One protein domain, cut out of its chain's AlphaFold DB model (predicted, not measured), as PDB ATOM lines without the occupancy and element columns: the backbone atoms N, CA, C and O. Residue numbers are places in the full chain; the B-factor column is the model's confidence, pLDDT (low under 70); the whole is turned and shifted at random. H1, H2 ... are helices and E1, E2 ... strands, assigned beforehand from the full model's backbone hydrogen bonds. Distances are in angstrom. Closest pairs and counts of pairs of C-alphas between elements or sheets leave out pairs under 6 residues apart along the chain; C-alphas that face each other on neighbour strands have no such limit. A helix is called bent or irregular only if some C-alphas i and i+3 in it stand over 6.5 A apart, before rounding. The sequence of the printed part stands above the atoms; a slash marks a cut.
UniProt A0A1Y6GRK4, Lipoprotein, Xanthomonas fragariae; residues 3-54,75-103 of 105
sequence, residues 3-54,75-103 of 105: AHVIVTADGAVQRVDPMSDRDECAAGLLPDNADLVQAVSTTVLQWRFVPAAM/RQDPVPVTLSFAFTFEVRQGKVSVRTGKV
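AT A GLANCE: This is residues 3 to 54 and 75 to 103 of the 105 residues of the protein "Lipoprotein" of Xanthomonas fragariae (UniProt A0A1Y6GRK4). A long, strongly twisted sheet of two hairpins, E1 with E2 and E5 with E6, has H2 packed on it chiefly at E2, and the short H1 at the last residues of E2. The long strand E5 joins the two hairpins one after the other along its length, pairing with E1 over residues 81 to 85 and with E6 over residues 85 to 92; the small ribbon of E3 and E4 extends one end of the whole, and residues 91 to 96, the tip of the E5 and E6 hairpin, stick out at the other. The printed part has 81 residues, with two named helices and six named strands in the order E1 E2 H1 H2 E3 E4 E5 E6, a mixed class. The sheet's order is E2 E1 E5 E6, antiparallel, and E3 and E4 make a second antiparallel sheet. The whole is elongated, spanning 51 by 27 by 19 A, and only just loose, close to compact, with a radius of gyration of the C-alphas of 14.4 A.

IN THESE COORDINATES: E1 is residues 3 to 7, 12.4 A, beginning at C-alpha 3 (36.652, -25.572, 38.985). E2 is residues 13 to 19, 16.3 A. H1 is residues 23 to 29, 10.4 A, and H2 residues 31 to 44, 20.1 A. Both are irregular: C-alphas 24 and 27 are 7.4 A apart, and C-alphas 32 and 35 are 7.7 A apart. E3 is residues 52 to 54, 7.2 A, and E4 residues 75 to 79, 12.6 A. E5 is residues 81 to 92, 34.2 A, ending at C-alpha 92 (17.940, -37.681, 46.991). E6 is residues 95 to 102, 23.6 A, ending at C-alpha 102 (39.009, -31.615, 47.482).

HOW THE PARTS SIT: E1 and E2 form a hairpin, with N 4 and O 17 at 2.8 A. E5 pairs with E1 over residues 81 to 85, with N 5 and O 83 at 2.8 A, and with E6, in a hairpin, over residues 85 to 92, with N 88 and O 99 at 2.9 A. H2 is on this sheet in two layers, a helix on one face of a sheet, at a height of 7.9 A; its closest C-alphas to E2 are Val 16 and Ser 41, 5.6 A. H1 is on the sheet at a height of 5.4 A, over none of its strands; its closest C-alphas to E2 are Met 19 and Cys 25, 6.3 A. H1 and H2 only just touch, only at the corner, with 3 pairs of C-alphas within 8 A, by residues 33 to 37 of H2 alone; the closest are Gly 28 and Val 37, 6.3 A, and the lines are about perpendicular at 85 degrees. E4 runs on into E5 at 54 degrees, and pairs with E3, with N 54 and O 77 at 2.8 A. H2 has 8 of 10 O i to N i+4 pairs within hydrogen-bond range; H1 has 0 of 3, but 3 of 4 O i to N i+3 pairs.

THE WHOLE: The C-alphas of Arg 75 and Gln 93, the two farthest apart, are 51.8 A apart. Residues 55 to 74 are not printed, and C-alphas 54 and 75 are 8.1 A apart across the cut. Of the links printed whole, none is long. The mean pLDDT of the printed part is 90.7, with residues 95 to 96 and 103 under 70.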
ATOM      1  N   ALA A   3      36.301 -26.933  39.361       96.00
ATOM      2  CA  ALA A   3      36.652 -25.572  38.985       96.00
ATOM      3  C   ALA A   3      37.893 -25.085  39.736       96.00
ATOM      4  O   ALA A   3      38.088 -25.395  40.917       96.00
ATOM      5  N   HIS A   4      38.686 -24.267  39.051       97.31
ATOM      6  CA  HIS A   4      39.640 -23.369  39.673       97.31
ATOM      7  C   HIS A   4      38.909 -22.133  40.186       97.31
ATOM      8  O   HIS A   4      38.175 -21.469  39.458       97.31
ATOM      9  N   VAL A   5      39.131 -21.817  41.453       98.00
ATOM     10  CA  VAL A   5      38.608 -20.640  42.137       98.00
ATOM     11  C   VAL A   5      39.782 -19.701  42.359       98.00
ATOM     12  O   VAL A   5      40.682 -19.997  43.148       98.00
ATOM     13  N   ILE A   6      39.796 -18.599  41.616       98.06
ATOM     14  CA  ILE A   6      40.856 -17.597  41.652       98.06
ATOM     15  C   ILE A   6      40.485 -16.567  42.711       98.06
ATOM     16  O   ILE A   6      39.487 -15.855  42.575       98.06
ATOM     17  N   VAL A   7      41.289 -16.504  43.767       98.38
ATOM     18  CA  VAL A   7      41.060 -15.681  44.954       98.38
ATOM     19  C   VAL A   7      42.062 -14.529  44.972       98.38
ATOM     20  O   VAL A   7      43.265 -14.725  44.789       98.38
ATOM     21  N   THR A   8      41.567 -13.315  45.186       98.31
ATOM     22  CA  THR A   8      42.380 -12.107  45.338       98.31
ATOM     23  C   THR A   8      43.145 -12.106  46.662       98.31
ATOM     24  O   THR A   8      42.834 -12.854  47.588       98.31
ATOM     25  N   ALA A   9      44.126 -11.209  46.788       97.44
ATOM     26  CA  ALA A   9      44.895 -11.050  48.022       97.44
ATOM     27  C   ALA A   9      44.028 -10.658  49.238       97.44
ATOM     28  O   ALA A   9      44.391 -10.975  50.360       97.44
ATOM     29  N   ASP A  10      42.870 -10.013  49.047       96.56
ATOM     30  CA  ASP A  10      41.926  -9.684  50.128       96.56
ATOM     31  C   ASP A  10      40.879 -10.787  50.391       96.56
ATOM     32  O   ASP A  10      39.972 -10.603  51.210       96.56
ATOM     33  N   GLY A  11      41.002 -11.938  49.724       97.12
ATOM     34  CA  GLY A  11      40.163 -13.114  49.952       97.12
ATOM     35  C   GLY A  11      38.846 -13.131  49.170       97.12
ATOM     36  O   GLY A  11      38.007 -13.993  49.418       97.12
ATOM     37  N   ALA A  12      38.612 -12.204  48.241       98.38
ATOM     38  CA  ALA A  12      37.443 -12.257  47.364       98.38
ATOM     39  C   ALA A  12      37.663 -13.254  46.218       98.38
ATOM     40  O   ALA A  12      38.767 -13.373  45.688       98.38
ATOM     41  N   VAL A  13      36.610 -13.953  45.789       98.56
ATOM     42  CA  VAL A  13      36.682 -14.721  44.540       98.56
ATOM     43  C   VAL A  13      36.595 -13.754  43.364       98.56
ATOM     44  O   VAL A  13      35.597 -13.062  43.187       98.56
ATOM     45  N   GLN A  14      37.645 -13.710  42.549       98.00
ATOM     46  CA  GLN A  14      37.683 -12.896  41.335       98.00
ATOM     47  C   GLN A  14      37.073 -13.632  40.145       98.00
ATOM     48  O   GLN A  14      36.433 -13.016  39.293       98.00
ATOM     49  N   ARG A  15      37.330 -14.941  40.046       97.81
ATOM     50  CA  ARG A  15      36.936 -15.748  38.891       97.81
ATOM     51  C   ARG A  15      36.795 -17.224  39.253       97.81
ATOM     52  O   ARG A  15      37.450 -17.714  40.173       97.81
ATOM     53  N   VAL A  16      35.940 -17.912  38.503       97.69
ATOM     54  CA  VAL A  16      35.718 -19.355  38.587       97.69
ATOM     55  C   VAL A  16      35.898 -19.939  37.190       97.69
ATOM     56  O   VAL A  16      35.082 -19.677  36.308       97.69
ATOM     57  N   ASP A  17      36.966 -20.706  37.000       95.50
ATOM     58  CA  ASP A  17      37.336 -21.305  35.717       95.50
ATOM     59  C   ASP A  17      37.035 -22.819  35.771       95.50
ATOM     60  O   ASP A  17      37.651 -23.530  36.571       95.50
ATOM     61  N   PRO A  18      36.080 -23.349  34.978       93.06
ATOM     62  CA  PRO A  18      35.810 -24.786  34.927       93.06
ATOM     63  C   PRO A  18      37.051 -25.581  34.509       93.06
ATOM     64  O   PRO A  18      37.779 -25.177  33.605       93.06
ATOM     65  N   MET A  19      37.274 -26.729  35.149       93.12
ATOM     66  CA  MET A  19      38.381 -27.625  34.803       93.12
ATOM     67  C   MET A  19      37.902 -28.753  33.890       93.12
ATOM     68  O   MET A  19      36.821 -29.311  34.089       93.12
ATOM     69  N   SER A  20      38.744 -29.116  32.927       87.75
ATOM     70  CA  SER A  20      38.472 -30.152  31.921       87.75
ATOM     71  C   SER A  20      39.652 -31.092  31.682       87.75
ATOM     72  O   SER A  20      39.587 -31.953  30.814       87.75
ATOM     73  N   ASP A  21      40.746 -30.896  32.407       86.50
ATOM     74  CA  ASP A  21      42.025 -31.586  32.247       86.50
ATOM     75  C   ASP A  21      42.089 -32.927  32.999       86.50
ATOM     76  O   ASP A  21      43.125 -33.587  32.989       86.50
ATOM     77  N   ARG A  22      40.989 -33.332  33.650       87.12
ATOM     78  CA  ARG A  22      40.888 -34.557  34.453       87.12
ATOM     79  C   ARG A  22      39.576 -35.287  34.218       87.12
ATOM     80  O   ARG A  22      38.516 -34.657  34.136       87.12
ATOM     81  N   ASP A  23      39.640 -36.614  34.211       87.50
ATOM     82  CA  ASP A  23      38.487 -37.482  33.968       87.50
ATOM     83  C   ASP A  23      37.387 -37.280  35.018       87.50
ATOM     84  O   ASP A  23      36.209 -37.168  34.672       87.50
ATOM     85  N   GLU A  24      37.743 -37.119  36.299       86.56
ATOM     86  CA  GLU A  24      36.768 -36.848  37.364       86.56
ATOM     87  C   GLU A  24      36.022 -35.506  37.196       86.56
ATOM     88  O   GLU A  24      34.975 -35.273  37.812       86.56
ATOM     89  N   CYS A  25      36.526 -34.620  36.333       92.62
ATOM     90  CA  CYS A  25      35.949 -33.310  36.058       92.62
ATOM     91  C   CYS A  25      35.088 -33.283  34.782       92.62
ATOM     92  O   CYS A  25      34.334 -32.324  34.597       92.62
ATOM     93  N   ALA A  26      35.096 -34.353  33.973       91.12
ATOM     94  CA  ALA A  26      34.430 -34.434  32.667       91.12
ATOM     95  C   ALA A  26      32.925 -34.112  32.698       91.12
ATOM     96  O   ALA A  26      32.383 -33.587  31.730       91.12
ATOM     97  N   ALA A  27      32.245 -34.341  33.828       89.31
ATOM     98  CA  ALA A  27      30.837 -33.979  33.995       89.31
ATOM     99  C   ALA A  27      30.551 -32.483  33.739       89.31
ATOM    100  O   ALA A  27      29.435 -32.146  33.354       89.31
ATOM    101  N   GLY A  28      31.535 -31.595  33.939       89.94
ATOM    102  CA  GLY A  28      31.404 -30.161  33.645       89.94
ATOM    103  C   GLY A  28      31.440 -29.809  32.154       89.94
ATOM    104  O   GLY A  28      31.142 -28.675  31.804       89.94
ATOM    105  N   LEU A  29      31.793 -30.759  31.282       90.56
ATOM    106  CA  LEU A  29      31.821 -30.584  29.824       90.56
ATOM    107  C   LEU A  29      30.515 -31.010  29.144       90.56
ATOM    108  O   LEU A  29      30.316 -30.725  27.965       90.56
ATOM    109  N   LEU A  30      29.644 -31.726  29.860       92.19
ATOM    110  CA  LEU A  30      28.390 -32.226  29.310       92.19
ATOM    111  C   LEU A  30      27.399 -31.061  29.142       92.19
ATOM    112  O   LEU A  30      27.105 -30.396  30.138       92.19
ATOM    113  N   PRO A  31      26.843 -30.828  27.935       93.00
ATOM    114  CA  PRO A  31      25.872 -29.756  27.702       93.00
ATOM    115  C   PRO A  31      24.651 -29.835  28.623       93.00
ATOM    116  O   PRO A  31      24.159 -28.807  29.082       93.00
ATOM    117  N   ASP A  32      24.220 -31.052  28.957       93.50
ATOM    118  CA  ASP A  32      23.096 -31.319  29.862       93.50
ATOM    119  C   ASP A  32      23.330 -30.809  31.296       93.50
ATOM    120  O   ASP A  32      22.375 -30.670  32.050       93.50
ATOM    121  N   ASN A  33      24.581 -30.512  31.671       92.88
ATOM    122  CA  ASN A  33      24.952 -29.973  32.981       92.88
ATOM    123  C   ASN A  33      25.299 -28.473  32.934       92.88
ATOM    124  O   ASN A  33      25.863 -27.946  33.897       92.88
ATOM    125  N   ALA A  34      25.038 -27.775  31.822       93.31
ATOM    126  CA  ALA A  34      25.431 -26.373  31.657       93.31
ATOM    127  C   ALA A  34      24.807 -25.447  32.720       93.31
ATOM    128  O   ALA A  34      25.455 -24.512  33.194       93.31
ATOM    129  N   ASP A  35      23.574 -25.730  33.135       93.25
ATOM    130  CA  ASP A  35      22.885 -25.028  34.217       93.25
ATOM    131  C   ASP A  35      23.570 -25.246  35.578       93.25
ATOM    132  O   ASP A  35      23.749 -24.293  36.337       93.25
ATOM    133  N   LEU A  36      24.031 -26.469  35.862       91.19
ATOM    134  CA  LEU A  36      24.790 -26.795  37.068       91.19
ATOM    135  C   LEU A  36      26.133 -26.061  37.090       91.19
ATOM    136  O   LEU A  36      26.496 -25.490  38.117       91.19
ATOM    137  N   VAL A  37      26.847 -26.018  35.960       93.62
ATOM    138  CA  VAL A  37      28.105 -25.262  35.834       93.62
ATOM    139  C   VAL A  37      27.863 -23.777  36.095       93.62
ATOM    140  O   VAL A  37      28.574 -23.170  36.898       93.62
ATOM    141  N   GLN A  38      26.822 -23.199  35.490       94.69
ATOM    142  CA  GLN A  38      26.453 -21.804  35.717       94.69
ATOM    143  C   GLN A  38      26.090 -21.539  37.185       94.69
ATOM    144  O   GLN A  38      26.495 -20.515  37.745       94.69
ATOM    145  N   ALA A  39      25.356 -22.453  37.826       93.94
ATOM    146  CA  ALA A  39      24.976 -22.344  39.231       93.94
ATOM    147  C   ALA A  39      26.200 -22.371  40.159       93.94
ATOM    148  O   ALA A  39      26.285 -21.536  41.066       93.94
ATOM    149  N   VAL A  40      27.172 -23.265  39.914       94.81
ATOM    150  CA  VAL A  40      28.452 -23.271  40.646       94.81
ATOM    151  C   VAL A  40      29.157 -21.941  40.471       94.81
ATOM    152  O   VAL A  40      29.435 -21.281  41.468       94.81
ATOM    153  N   SER A  41      29.416 -21.520  39.232       95.19
ATOM    154  CA  SER A  41      30.191 -20.306  38.969       95.19
ATOM    155  C   SER A  41      29.546 -19.075  39.604       95.19
ATOM    156  O   SER A  41      30.222 -18.318  40.295       95.19
ATOM    157  N   THR A  42      28.228 -18.915  39.460       97.06
ATOM    158  CA  THR A  42      27.484 -17.782  40.037       97.06
ATOM    159  C   THR A  42      27.550 -17.774  41.563       97.06
ATOM    160  O   THR A  42      27.748 -16.723  42.166       97.06
ATOM    161  N   THR A  43      27.414 -18.941  42.196       96.31
ATOM    162  CA  THR A  43      27.419 -19.053  43.662       96.31
ATOM    163  C   THR A  43      28.819 -18.848  44.232       96.31
ATOM    164  O   THR A  43      29.001 -18.111  45.198       96.31
ATOM    165  N   VAL A  44      29.825 -19.486  43.632       97.69
ATOM    166  CA  VAL A  44      31.211 -19.448  44.112       97.69
ATOM    167  C   VAL A  44      31.824 -18.059  43.935       97.69
ATOM    168  O   VAL A  44      32.603 -17.637  44.783       97.69
ATOM    169  N   LEU A  45      31.424 -17.301  42.910       98.19
ATOM    170  CA  LEU A  45      31.823 -15.895  42.755       98.19
ATOM    171  C   LEU A  45      31.434 -15.011  43.952       98.19
ATOM    172  O   LEU A  45      32.038 -13.964  44.157       98.19
ATOM    173  N   GLN A  46      30.441 -15.414  44.749       98.00
ATOM    174  CA  GLN A  46      30.009 -14.669  45.933       98.00
ATOM    175  C   GLN A  46      30.742 -15.088  47.213       98.00
ATOM    176  O   GLN A  46      30.498 -14.520  48.278       98.00
ATOM    177  N   TRP A  47      31.621 -16.090  47.148       97.75
ATOM    178  CA  TRP A  47      32.352 -16.557  48.318       97.75
ATOM    179  C   TRP A  47      33.420 -15.555  48.765       97.75
ATOM    180  O   TRP A  47      33.994 -14.800  47.977       97.75
ATOM    181  N   ARG A  48      33.720 -15.608  50.064       97.75
ATOM    182  CA  ARG A  48      34.820 -14.882  50.692       97.75
ATOM    183  C   ARG A  48      35.678 -15.869  51.471       97.75
ATOM    184  O   ARG A  48      35.167 -16.640  52.280       97.75
ATOM    185  N   PHE A  49      36.974 -15.818  51.228       95.75
ATOM    186  CA  PHE A  49      37.988 -16.590  51.921       95.75
ATOM    187  C   PHE A  49      38.707 -15.714  52.939       95.75
ATOM    188  O   PHE A  49      38.791 -14.492  52.791       95.75
ATOM    189  N   VAL A  50      39.265 -16.356  53.962       92.75
ATOM    190  CA  VAL A  50      40.330 -15.731  54.746       92.75
ATOM    191  C   VAL A  50      41.538 -15.572  53.813       92.75
ATOM    192  O   VAL A  50      41.903 -16.553  53.157       92.75
ATOM    193  N   PRO A  51      42.127 -14.367  53.700       91.81
ATOM    194  CA  PRO A  51      43.316 -14.147  52.888       91.81
ATOM    195  C   PRO A  51      44.430 -15.142  53.206       91.81
ATOM    196  O   PRO A  51      44.783 -15.335  54.368       91.81
ATOM    197  N   ALA A  52      45.013 -15.733  52.167       92.56
ATOM    198  CA  ALA A  52      46.312 -16.371  52.304       92.56
ATOM    199  C   ALA A  52      47.380 -15.284  52.484       92.56
ATOM    200  O   ALA A  52      47.258 -14.196  51.917       92.56
ATOM    201  N   ALA A  53      48.434 -15.577  53.240       93.00
ATOM    202  CA  ALA A  53      49.513 -14.630  53.483       93.00
ATOM    203  C   ALA A  53      50.883 -15.310  53.426       93.00
ATOM    204  O   ALA A  53      51.036 -16.473  53.795       93.00
ATOM    205  N   MET A  54      51.884 -14.556  52.974       93.12
ATOM    206  CA  MET A  54      53.290 -14.878  53.175       93.12
ATOM    207  C   MET A  54      53.748 -14.234  54.480       93.12
ATOM    208  O   MET A  54      53.610 -13.023  54.661       93.12
ATOM    209  N   ARG A  75      56.066  -9.504  59.568       94.00
ATOM    210  CA  ARG A  75      55.284  -9.055  58.415       94.00
ATOM    211  C   ARG A  75      54.397 -10.172  57.885       94.00
ATOM    212  O   ARG A  75      54.837 -11.317  57.776       94.00
ATOM    213  N   GLN A  76      53.176  -9.805  57.511       94.06
ATOM    214  CA  GLN A  76      52.215 -10.667  56.833       94.06
ATOM    215  C   GLN A  76      51.764  -9.971  55.550       94.06
ATOM    216  O   GLN A  76      51.100  -8.937  55.605       94.06
ATOM    217  N   ASP A  77      52.151 -10.522  54.403       95.44
ATOM    218  CA  ASP A  77      51.825  -9.977  53.087       95.44
ATOM    219  C   ASP A  77      50.713 -10.829  52.456       95.44
ATOM    220  O   ASP A  77      50.967 -11.997  52.140       95.44
ATOM    221  N   PRO A  78      49.485 -10.306  52.273       94.81
ATOM    222  CA  PRO A  78      48.411 -11.066  51.645       94.81
ATOM    223  C   PRO A  78      48.758 -11.426  50.198       94.81
ATOM    224  O   PRO A  78      49.261 -10.591  49.443       94.81
ATOM    225  N   VAL A  79      48.470 -12.663  49.793       95.62
ATOM    226  CA  VAL A  79      48.802 -13.179  48.459       95.62
ATOM    227  C   VAL A  79      47.573 -13.764  47.762       95.62
ATOM    228  O   VAL A  79      46.778 -14.461  48.396       95.62
ATOM    229  N   PRO A  80      47.390 -13.506  46.455       97.56
ATOM    230  CA  PRO A  80      46.345 -14.162  45.685       97.56
ATOM    231  C   PRO A  80      46.679 -15.645  45.495       97.56
ATOM    232  O   PRO A  80      47.845 -16.020  45.342       97.56
ATOM    233  N   VAL A  81      45.651 -16.490  45.470       97.00
ATOM    234  CA  VAL A  81      45.801 -17.943  45.321       97.00
ATOM    235  C   VAL A  81      44.758 -18.507  44.366       97.00
ATOM    236  O   VAL A  81      43.658 -17.976  44.237       97.00
ATOM    237  N   THR A  82      45.088 -19.630  43.735       97.50
ATOM    238  CA  THR A  82      44.130 -20.433  42.970       97.50
ATOM    239  C   THR A  82      43.871 -21.731  43.717       97.50
ATOM    240  O   THR A  82      44.802 -22.483  44.009       97.50
ATOM    241  N   LEU A  83      42.605 -21.998  44.022       96.44
ATOM    242  CA  LEU A  83      42.159 -23.205  44.714       96.44
ATOM    243  C   LEU A  83      41.390 -24.107  43.749       96.44
ATOM    244  O   LEU A  83      40.642 -23.615  42.912       96.44
ATOM    245  N   SER A  84      41.527 -25.424  43.882       96.19
ATOM    246  CA  SER A  84      40.768 -26.388  43.074       96.19
ATOM    247  C   SER A  84      39.671 -27.035  43.907       96.19
ATOM    248  O   SER A  84      39.941 -27.598  44.972       96.19
ATOM    249  N   PHE A  85      38.441 -26.992  43.403       96.00
ATOM    250  CA  PHE A  85      37.269 -27.580  44.049       96.00
ATOM    251  C   PHE A  85      36.595 -28.607  43.145       96.00
ATOM    252  O   PHE A  85      36.489 -28.404  41.937       96.00
ATOM    253  N   ALA A  86      36.088 -29.682  43.755       94.38
ATOM    254  CA  ALA A  86      35.176 -30.626  43.123       94.38
ATOM    255  C   ALA A  86      33.759 -30.431  43.676       94.38
ATOM    256  O   ALA A  86      33.563 -30.351  44.890       94.38
ATOM    257  N   PHE A  87      32.776 -30.404  42.782       93.44
ATOM    258  CA  PHE A  87      31.357 -30.299  43.101       93.44
ATOM    259  C   PHE A  87      30.626 -31.548  42.615       93.44
ATOM    260  O   PHE A  87      30.686 -31.898  41.427       93.44
ATOM    261  N   THR A  88      29.906 -32.182  43.539       89.94
ATOM    262  CA  THR A  88      29.051 -33.342  43.277       89.94
ATOM    263  C   THR A  88      27.602 -32.965  43.538       89.94
ATOM    264  O   THR A  88      27.256 -32.471  44.614       89.94
ATOM    265  N   PHE A  89      26.757 -33.222  42.545       86.44
ATOM    266  CA  PHE A  89      25.322 -32.977  42.594       86.44
ATOM    267  C   PHE A  89      24.595 -34.296  42.819       86.44
ATOM    268  O   PHE A  89      24.865 -35.279  42.133       86.44
ATOM    269  N   GLU A  90      23.676 -34.323  43.779       82.06
ATOM    270  CA  GLU A  90      22.879 -35.509  44.083       82.06
ATOM    271  C   GLU A  90      21.404 -35.123  44.245       82.06
ATOM    272  O   GLU A  90      21.067 -34.218  45.016       82.06
ATOM    273  N   VAL A  91      20.513 -35.859  43.572       72.44
ATOM    274  CA  VAL A  91      19.065 -35.815  43.817       72.44
ATOM    275  C   VAL A  91      18.703 -36.979  44.737       72.44
ATOM    276  O   VAL A  91      18.760 -38.141  44.342       72.44
ATOM    277  N   ARG A  92      18.329 -36.683  45.984       74.44
ATOM    278  CA  ARG A  92      17.940 -37.681  46.991       74.44
ATOM    279  C   ARG A  92      16.451 -37.569  47.291       74.44
ATOM    280  O   ARG A  92      16.019 -36.558  47.830       74.44
ATOM    281  N   GLN A  93      15.666 -38.604  46.972       74.75
ATOM    282  CA  GLN A  93      14.217 -38.650  47.255       74.75
ATOM    283  C   GLN A  93      13.458 -37.401  46.747       74.75
ATOM    284  O   GLN A  93      12.591 -36.868  47.434       74.75
ATOM    285  N   GLY A  94      13.835 -36.880  45.574       73.50
ATOM    286  CA  GLY A  94      13.264 -35.649  45.010       73.50
ATOM    287  C   GLY A  94      13.787 -34.336  45.615       73.50
ATOM    288  O   GLY A  94      13.351 -33.270  45.196       73.50
ATOM    289  N   LYS A  95      14.730 -34.378  46.567       66.56
ATOM    290  CA  LYS A  95      15.433 -33.202  47.108       66.56
ATOM    291  C   LYS A  95      16.809 -33.056  46.462       66.56
ATOM    292  O   LYS A  95      17.588 -34.008  46.429       66.56
ATOM    293  N   VAL A  96      17.118 -31.857  45.981       66.50
ATOM    294  CA  VAL A  96      18.426 -31.524  45.399       66.50
ATOM    295  C   VAL A  96      19.401 -31.146  46.516       66.50
ATOM    296  O   VAL A  96      19.063 -30.361  47.400       66.50
ATOM    297  N   SER A  97      20.614 -31.701  46.482       72.44
ATOM    298  CA  SER A  97      21.711 -31.348  47.390       72.44
ATOM    299  C   SER A  97      23.036 -31.278  46.634       72.44
ATOM    300  O   SER A  97      23.254 -32.037  45.689       72.44
ATOM    301  N   VAL A  98      23.923 -30.379  47.060       73.75
ATOM    302  CA  VAL A  98      25.258 -30.194  46.472       73.75
ATOM    303  C   VAL A  98      26.311 -30.408  47.550       73.75
ATOM    304  O   VAL A  98      26.165 -29.913  48.668       73.75
ATOM    305  N   ARG A  99      27.368 -31.157  47.227       79.19
ATOM    306  CA  ARG A  99      28.516 -31.394  48.111       79.19
ATOM    307  C   ARG A  99      29.795 -30.894  47.459       79.19
ATOM    308  O   ARG A  99      29.988 -31.057  46.256       79.19
ATOM    309  N   THR A 100      30.677 -30.334  48.276       78.38
ATOM    310  CA  THR A 100      32.015 -29.895  47.868       78.38
ATOM    311  C   THR A 100      33.071 -30.865  48.389       78.38
ATOM    312  O   THR A 100      33.001 -31.284  49.545       78.38
ATOM    313  N   GLY A 101      34.068 -31.187  47.569       77.12
ATOM    314  CA  GLY A 101      35.218 -32.017  47.931       77.12
ATOM    315  C   GLY A 101      36.543 -31.412  47.461       77.12
ATOM    316  O   GLY A 101      36.564 -30.469  46.666       77.12
ATOM    317  N   LYS A 102      37.659 -31.961  47.956       71.62
ATOM    318  CA  LYS A 102      39.009 -31.615  47.482       71.62
ATOM    319  C   LYS A 102      39.340 -32.438  46.237       71.62
ATOM    320  O   LYS A 102      39.102 -33.643  46.228       71.62
ATOM    321  N   VAL A 103      39.908 -31.796  45.220       67.00
ATOM    322  CA  VAL A 103      40.494 -32.488  44.061       67.00
ATOM    323  C   VAL A 103      41.856 -33.047  44.488       67.00
ATOM    324  O   VAL A 103      42.610 -32.347  45.170       67.00
TER     325      VAL A 103